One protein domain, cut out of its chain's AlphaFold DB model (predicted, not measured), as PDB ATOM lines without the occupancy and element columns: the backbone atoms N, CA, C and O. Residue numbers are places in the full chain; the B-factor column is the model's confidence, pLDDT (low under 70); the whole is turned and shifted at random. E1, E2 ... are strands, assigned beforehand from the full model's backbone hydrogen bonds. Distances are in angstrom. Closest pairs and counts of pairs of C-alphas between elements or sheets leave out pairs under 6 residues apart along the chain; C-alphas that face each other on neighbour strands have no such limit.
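What this domain is: This is residues 5 to 60 of the 168 residues of the protein "B2-adapt-app_C domain-containing protein" of Brugia timori (UniProt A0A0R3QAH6). There is little regular structure here: a single two-stranded hairpin, E1 and E2, forms one side of an elongated, loose loop of chain, and the long unnamed stretch of residues 5 to 40 makes the rest. That stretch runs out to one end, where residues 14 to 20 stick out, folds back, and passes to the other end, where residues 32 to 37 stick out. The printed part has 56 residues, no named helix and two antiparallel strands, E1 then E2; the class is all strand, with only 14 residues in named elements. It is loose, with a radius of gyration of the C-alphas of 13.8 A, and spans 38 by 19 by 19 A.

Where its parts are: C-alpha 5 is at (99.571, 134.559, 140.644). E1, residues 41 to 47, is 19.8 A long and begins at (88.153, 144.632, 138.534). E2, residues 52 to 58, is 20.3 A long and ends at (86.482, 143.385, 142.681).

How they stand to each other: E1 and E2 form a hairpin with a tight link, antiparallel at 157 degrees. N 44 and O 55 are within hydrogen-bond range at 2.8 A.

The domain as a whole: The C-alphas of Pro 17 and Lys 35, the two farthest apart, are 38.2 A apart. The printed part has no cut, and no printed residue is under 70 in pLDDT.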
ATOM      1  N   PRO A   5      99.132 135.668 139.808       97.69
ATOM      2  CA  PRO A   5      99.571 134.559 140.644       97.69
ATOM      3  C   PRO A   5     101.099 134.483 140.705       97.69
ATOM      4  O   PRO A   5     101.775 134.519 139.680       97.69
ATOM      5  N   ALA A   6     101.643 134.348 141.912       97.62
ATOM      6  CA  ALA A   6     103.076 134.176 142.135       97.62
ATOM      7  C   ALA A   6     103.538 132.735 141.867       97.62
ATOM      8  O   ALA A   6     104.720 132.485 141.648       97.62
ATOM      9  N   GLN A   7     102.601 131.785 141.892       96.94
ATOM     10  CA  GLN A   7     102.847 130.368 141.661       96.94
ATOM     11  C   GLN A   7     101.602 129.682 141.077       96.94
ATOM     12  O   GLN A   7     100.500 130.227 141.185       96.94
ATOM     13  N   PRO A   8     101.737 128.481 140.484       95.50
ATOM     14  CA  PRO A   8     100.589 127.683 140.066       95.50
ATOM     15  C   PRO A   8      99.675 127.324 141.246       95.50
ATOM     16  O   PRO A   8     100.158 127.064 142.352       95.50
ATOM     17  N   LEU A   9      98.364 127.247 140.995       95.56
ATOM     18  CA  LEU A   9      97.379 126.796 141.979       95.56
ATOM     19  C   LEU A   9      97.687 125.361 142.427       95.56
ATOM     20  O   LEU A   9      97.747 124.450 141.603       95.56
ATOM     21  N   GLN A  10      97.877 125.165 143.731       93.88
ATOM     22  CA  GLN A  10      98.226 123.865 144.300       93.88
ATOM     23  C   GLN A  10      96.962 123.126 144.752       93.88
ATOM     24  O   GLN A  10      96.319 123.519 145.729       93.88
ATOM     25  N   ILE A  11      96.620 122.052 144.035       93.81
ATOM     26  CA  ILE A  11      95.587 121.075 144.401       93.81
ATOM     27  C   ILE A  11      96.227 119.690 144.240       93.81
ATOM     28  O   ILE A  11      96.476 119.245 143.124       93.81
ATOM     29  N   SER A  12      96.568 119.048 145.359       89.69
ATOM     30  CA  SER A  12      97.434 117.857 145.392       89.69
ATOM     31  C   SER A  12      96.746 116.549 144.994       89.69
ATOM     32  O   SER A  12      97.429 115.602 144.611       89.69
ATOM     33  N   SER A  13      95.416 116.500 145.059       91.69
ATOM     34  CA  SER A  13      94.618 115.316 144.736       91.69
ATOM     35  C   SER A  13      93.435 115.693 143.846       91.69
ATOM     36  O   SER A  13      92.913 116.802 143.987       91.69
ATOM     37  N   PRO A  14      92.964 114.786 142.968       93.88
ATOM     38  CA  PRO A  14      91.722 114.990 142.234       93.88
ATOM     39  C   PRO A  14      90.562 115.317 143.181       93.88
ATOM     40  O   PRO A  14      90.398 114.663 144.211       93.88
ATOM     41  N   LEU A  15      89.766 116.324 142.824       95.06
ATOM     42  CA  LEU A  15      88.582 116.715 143.583       95.06
ATOM     43  C   LEU A  15      87.391 115.866 143.127       95.06
ATOM     44  O   LEU A  15      86.903 116.028 142.009       95.06
ATOM     45  N   TYR A  16      86.927 114.955 143.979       95.88
ATOM     46  CA  TYR A  16      85.786 114.089 143.669       95.88
ATOM     47  C   TYR A  16      84.441 114.798 143.916       95.88
ATOM     48  O   TYR A  16      84.391 115.797 144.643       95.88
ATOM     49  N   PRO A  17      83.322 114.292 143.354       96.94
ATOM     50  CA  PRO A  17      81.998 114.846 143.622       96.94
ATOM     51  C   PRO A  17      81.718 114.995 145.122       96.94
ATOM     52  O   PRO A  17      82.017 114.101 145.912       96.94
ATOM     53  N   ASN A  18      81.113 116.124 145.499       97.06
ATOM     54  CA  ASN A  18      80.792 116.501 146.882       97.06
ATOM     55  C   ASN A  18      82.004 116.720 147.812       97.06
ATOM     56  O   ASN A  18      81.830 116.774 149.029       97.06
ATOM     57  N   GLN A  19      83.218 116.877 147.273       96.44
ATOM     58  CA  GLN A  19      84.389 117.287 148.051       96.44
ATOM     59  C   GLN A  19      84.639 118.796 147.985       96.44
ATOM     60  O   GLN A  19      84.238 119.480 147.044       96.44
ATOM     61  N   SER A  20      85.358 119.301 148.987       95.62
ATOM     62  CA  SER A  20      85.861 120.671 149.041       95.62
ATOM     63  C   SER A  20      87.325 120.662 149.467       95.62
ATOM     64  O   SER A  20      87.724 119.862 150.315       95.62
ATOM     65  N   VAL A  21      88.119 121.551 148.876       95.25
ATOM     66  CA  VAL A  21      89.527 121.767 149.218       95.25
ATOM     67  C   VAL A  21      89.741 123.259 149.427       95.25
ATOM     68  O   VAL A  21      89.413 124.070 148.563       95.25
ATOM     69  N   GLN A  22      90.325 123.616 150.568       95.25
ATOM     70  CA  GLN A  22      90.813 124.966 150.810       95.25
ATOM     71  C   GLN A  22      92.241 125.079 150.277       95.25
ATOM     72  O   GLN A  22      93.108 124.274 150.613       95.25
ATOM     73  N   THR A  23      92.492 126.095 149.457       94.88
ATOM     74  CA  THR A  23      93.824 126.404 148.937       94.88
ATOM     75  C   THR A  23      94.065 127.906 149.003       94.88
ATOM     76  O   THR A  23      93.122 128.696 149.036       94.88
ATOM     77  N   SER A  24      95.334 128.296 149.070       95.94
ATOM     78  CA  SER A  24      95.766 129.691 149.034       95.94
ATOM     79  C   SER A  24      96.638 129.897 147.810       95.94
ATOM     80  O   SER A  24      97.556 129.116 147.557       95.94
ATOM     81  N   LEU A  25      96.353 130.956 147.059       96.56
ATOM     82  CA  LEU A  25      97.122 131.345 145.887       96.56
ATOM     83  C   LEU A  25      97.885 132.635 146.209       96.56
ATOM     84  O   LEU A  25      97.272 133.700 146.235       96.56
ATOM     85  N   PRO A  26      99.198 132.560 146.481       96.81
ATOM     86  CA  PRO A  26     100.028 133.747 146.612       96.81
ATOM     87  C   PRO A  26     100.027 134.543 145.307       96.81
ATOM     88  O   PRO A  26     100.076 133.962 144.219       96.81
ATOM     89  N   CYS A  27     100.002 135.867 145.421       97.19
ATOM     90  CA  CYS A  27      99.957 136.792 144.292       97.19
ATOM     91  C   CYS A  27     101.009 137.896 144.451       97.19
ATOM     92  O   CYS A  27     101.383 138.248 145.567       97.19
ATOM     93  N   HIS A  28     101.431 138.475 143.330       96.56
ATOM     94  CA  HIS A  28     102.278 139.666 143.255       96.56
ATOM     95  C   HIS A  28     101.597 140.755 142.421       96.56
ATOM     96  O   HIS A  28     100.640 140.482 141.703       96.56
ATOM     97  N   THR A  29     102.114 141.980 142.479       96.88
ATOM     98  CA  THR A  29     101.628 143.156 141.728       96.88
ATOM     99  C   THR A  29     102.608 143.624 140.644       96.88
ATOM    100  O   THR A  29     102.540 144.755 140.167       96.88
ATOM    101  N   ASN A  30     103.534 142.750 140.239       95.50
ATOM    102  CA  ASN A  30     104.575 143.010 139.238       95.50
ATOM    103  C   ASN A  30     104.252 142.429 137.847       95.50
ATOM    104  O   ASN A  30     105.126 142.371 136.982       95.50
ATOM    105  N   GLY A  31     103.018 141.967 137.638       96.12
ATOM    106  CA  GLY A  31     102.546 141.471 136.352       96.12
ATOM    107  C   GLY A  31     102.233 142.589 135.346       96.12
ATOM    108  O   GLY A  31     102.339 143.779 135.660       96.12
ATOM    109  N   PRO A  32     101.798 142.218 134.128       94.94
ATOM    110  CA  PRO A  32     101.363 143.170 133.113       94.94
ATOM    111  C   PRO A  32     100.263 144.097 133.635       94.94
ATOM    112  O   PRO A  32      99.328 143.668 134.314       94.94
ATOM    113  N   VAL A  33     100.364 145.383 133.305       93.50
ATOM    114  CA  VAL A  33      99.399 146.392 133.744       93.50
ATOM    115  C   VAL A  33      98.464 146.737 132.596       93.50
ATOM    116  O   VAL A  33      98.895 147.206 131.548       93.50
ATOM    117  N   GLN A  34      97.172 146.555 132.841       91.50
ATOM    118  CA  GLN A  34      96.090 147.023 131.989       91.50
ATOM    119  C   GLN A  34      95.099 147.805 132.853       91.50
ATOM    120  O   GLN A  34      94.839 147.430 134.001       91.50
ATOM    121  N   LYS A  35      94.565 148.906 132.316       88.81
ATOM    122  CA  LYS A  35      93.493 149.649 132.975       88.81
ATOM    123  C   LYS A  35      92.185 148.863 132.876       88.81
ATOM    124  O   LYS A  35      91.850 148.354 131.808       88.81
ATOM    125  N   MET A  36      91.463 148.793 133.984       93.75
ATOM    126  CA  MET A  36      90.185 148.099 134.102       93.75
ATOM    127  C   MET A  36      89.086 149.090 134.484       93.75
ATOM    128  O   MET A  36      89.371 150.138 135.061       93.75
ATOM    129  N   GLU A  37      87.840 148.733 134.186       91.38
ATOM    130  CA  GLU A  37      86.649 149.445 134.645       91.38
ATOM    131  C   GLU A  37      85.670 148.419 135.245       91.38
ATOM    132  O   GLU A  37      85.240 147.511 134.521       91.38
ATOM    133  N   PRO A  38      85.340 148.484 136.550       93.25
ATOM    134  CA  PRO A  38      85.929 149.343 137.593       93.25
ATOM    135  C   PRO A  38      87.446 149.154 137.783       93.25
ATOM    136  O   PRO A  38      87.985 148.093 137.468       93.25
ATOM    137  N   LEU A  39      88.131 150.151 138.357       90.94
ATOM    138  CA  LEU A  39      89.602 150.200 138.484       90.94
ATOM    139  C   LEU A  39      90.244 148.930 139.081       90.94
ATOM    140  O   LEU A  39      91.335 148.532 138.669       90.94
ATOM    141  N   THR A  40      89.588 148.295 140.057       94.62
ATOM    142  CA  THR A  40      90.087 147.088 140.743       94.62
ATOM    143  C   THR A  40      89.413 145.793 140.286       94.62
ATOM    144  O   THR A  40      89.523 144.765 140.960       94.62
ATOM    145  N   ASN A  41      88.729 145.823 139.141       96.88
ATOM    146  CA  ASN A  41      88.153 144.632 138.534       96.88
ATOM    147  C   ASN A  41      89.255 143.655 138.099       96.88
ATOM    148  O   ASN A  41      90.187 144.025 137.385       96.88
ATOM    149  N   LEU A  42      89.126 142.399 138.516       97.12
ATOM    150  CA  LEU A  42      90.028 141.303 138.188       97.12
ATOM    151  C   LEU A  42      89.251 140.238 137.418       97.12
ATOM    152  O   LEU A  42      88.346 139.609 137.963       97.12
ATOM    153  N   GLN A  43      89.626 140.024 136.160       97.75
ATOM    154  CA  GLN A  43      89.119 138.917 135.353       97.75
ATOM    155  C   GLN A  43      89.960 137.668 135.617       97.75
ATOM    156  O   GLN A  43      91.189 137.720 135.571       97.75
ATOM    157  N   VAL A  44      89.297 136.549 135.893       97.94
ATOM    158  CA  VAL A  44      89.936 135.290 136.279       97.94
ATOM    159  C   VAL A  44      89.477 134.179 135.347       97.94
ATOM    160  O   VAL A  44      88.285 134.033 135.081       97.94
ATOM    161  N   ALA A  45      90.433 133.372 134.891       98.31
ATOM    162  CA  ALA A  45      90.181 132.113 134.209       98.31
ATOM    163  C   ALA A  45      90.677 130.956 135.086       98.31
ATOM    164  O   ALA A  45      91.836 130.942 135.500       98.31
ATOM    165  N   ILE A  46      89.809 129.982 135.357       96.75
ATOM    166  CA  ILE A  46      90.153 128.736 136.051       96.75
ATOM    167  C   ILE A  46      89.945 127.581 135.080       96.75
ATOM    168  O   ILE A  46      88.901 127.480 134.441       96.75
ATOM    169  N   LYS A  47      90.936 126.698 134.977       96.88
ATOM    170  CA  LYS A  47      90.891 125.517 134.114       96.88
ATOM    171  C   LYS A  47      90.910 124.244 134.953       96.88
ATOM    172  O   LYS A  47      91.728 124.128 135.862       96.88
ATOM    173  N   ASN A  48      90.076 123.278 134.583       95.62
ATOM    174  CA  ASN A  48      90.192 121.883 135.006       95.62
ATOM    175  C   ASN A  48      90.171 120.946 133.778       95.62
ATOM    176  O   ASN A  48      90.410 121.380 132.648       95.62
ATOM    177  N   ASP A  49      89.944 119.657 134.007       95.06
ATOM    178  CA  ASP A  49      89.836 118.604 132.995       95.06
ATOM    179  C   ASP A  49      88.542 118.661 132.163       95.06
ATOM    180  O   ASP A  49      88.513 118.135 131.053       95.06
ATOM    181  N   VAL A  50      87.501 119.346 132.644       97.00
ATOM    182  CA  VAL A  50      86.227 119.544 131.931       97.00
ATOM    183  C   VAL A  50      86.277 120.762 131.006       97.00
ATOM    184  O   VAL A  50      85.690 120.745 129.925       97.00
ATOM    185  N   GLY A  51      86.967 121.833 131.405       97.44
ATOM    186  CA  GLY A  51      87.038 123.049 130.600       97.44
ATOM    187  C   GLY A  51      87.672 124.249 131.295       97.44
ATOM    188  O   GLY A  51      88.358 124.129 132.312       97.44
ATOM    189  N   VAL A  52      87.450 125.426 130.703       98.50
ATOM    190  CA  VAL A  52      87.885 126.726 131.228       98.50
ATOM    191  C   VAL A  52      86.661 127.540 131.620       98.50
ATOM    192  O   VAL A  52      85.729 127.696 130.833       98.50
ATOM    193  N   PHE A  53      86.687 128.080 132.829       98.19
ATOM    194  CA  PHE A  53      85.619 128.871 133.418       98.19
ATOM    195  C   PHE A  53      86.128 130.274 133.707       98.19
ATOM    196  O   PHE A  53      87.262 130.451 134.156       98.19
ATOM    197  N   TYR A  54      85.274 131.263 133.471       98.38
ATOM    198  CA  TYR A  54      85.615 132.671 133.613       98.38
ATOM    199  C   TYR A  54      84.697 133.325 134.632       98.38
ATOM    200  O   TYR A  54      83.489 133.090 134.635       98.38
ATOM    201  N   PHE A  55      85.266 134.178 135.471       98.25
ATOM    202  CA  PHE A  55      84.508 135.081 136.324       98.25
ATOM    203  C   PHE A  55      85.292 136.374 136.535       98.25
ATOM    204  O   PHE A  55      86.463 136.482 136.166       98.25
ATOM    205  N   ALA A  56      84.635 137.367 137.124       97.62
ATOM    206  CA  ALA A  56      85.268 138.607 137.537       97.62
ATOM    207  C   ALA A  56      84.982 138.876 139.014       97.62
ATOM    208  O   ALA A  56      83.945 138.467 139.539       97.62
ATOM    209  N   THR A  57      85.905 139.556 139.684       97.06
ATOM    210  CA  THR A  57      85.735 139.999 141.070       97.06
ATOM    211  C   THR A  57      86.382 141.362 141.283       97.06
ATOM    212  O   THR A  57      87.309 141.739 140.568       97.06
ATOM    213  N   ILE A  58      85.902 142.105 142.278       96.94
ATOM    214  CA  ILE A  58      86.482 143.385 142.681       96.94
ATOM    215  C   ILE A  58      87.494 143.125 143.792       96.94
ATOM    216  O   ILE A  58      87.133 142.649 144.868       96.94
ATOM    217  N   VAL A  59      88.760 143.460 143.546       96.81
ATOM    218  CA  VAL A  59      89.792 143.374 144.584       96.81
ATOM    219  C   VAL A  59      89.677 144.600 145.496       96.81
ATOM    220  O   VAL A  59      89.704 145.730 144.991       96.81
ATOM    221  N   PRO A  60      89.553 144.426 146.824       95.81
ATOM    222  CA  PRO A  60      89.552 145.547 147.755       95.81
ATOM    223  C   PRO A  60      90.841 146.361 147.636       95.81
ATOM    224  O   PRO A  60      91.939 145.809 147.618       95.81
TER     225      PRO A  60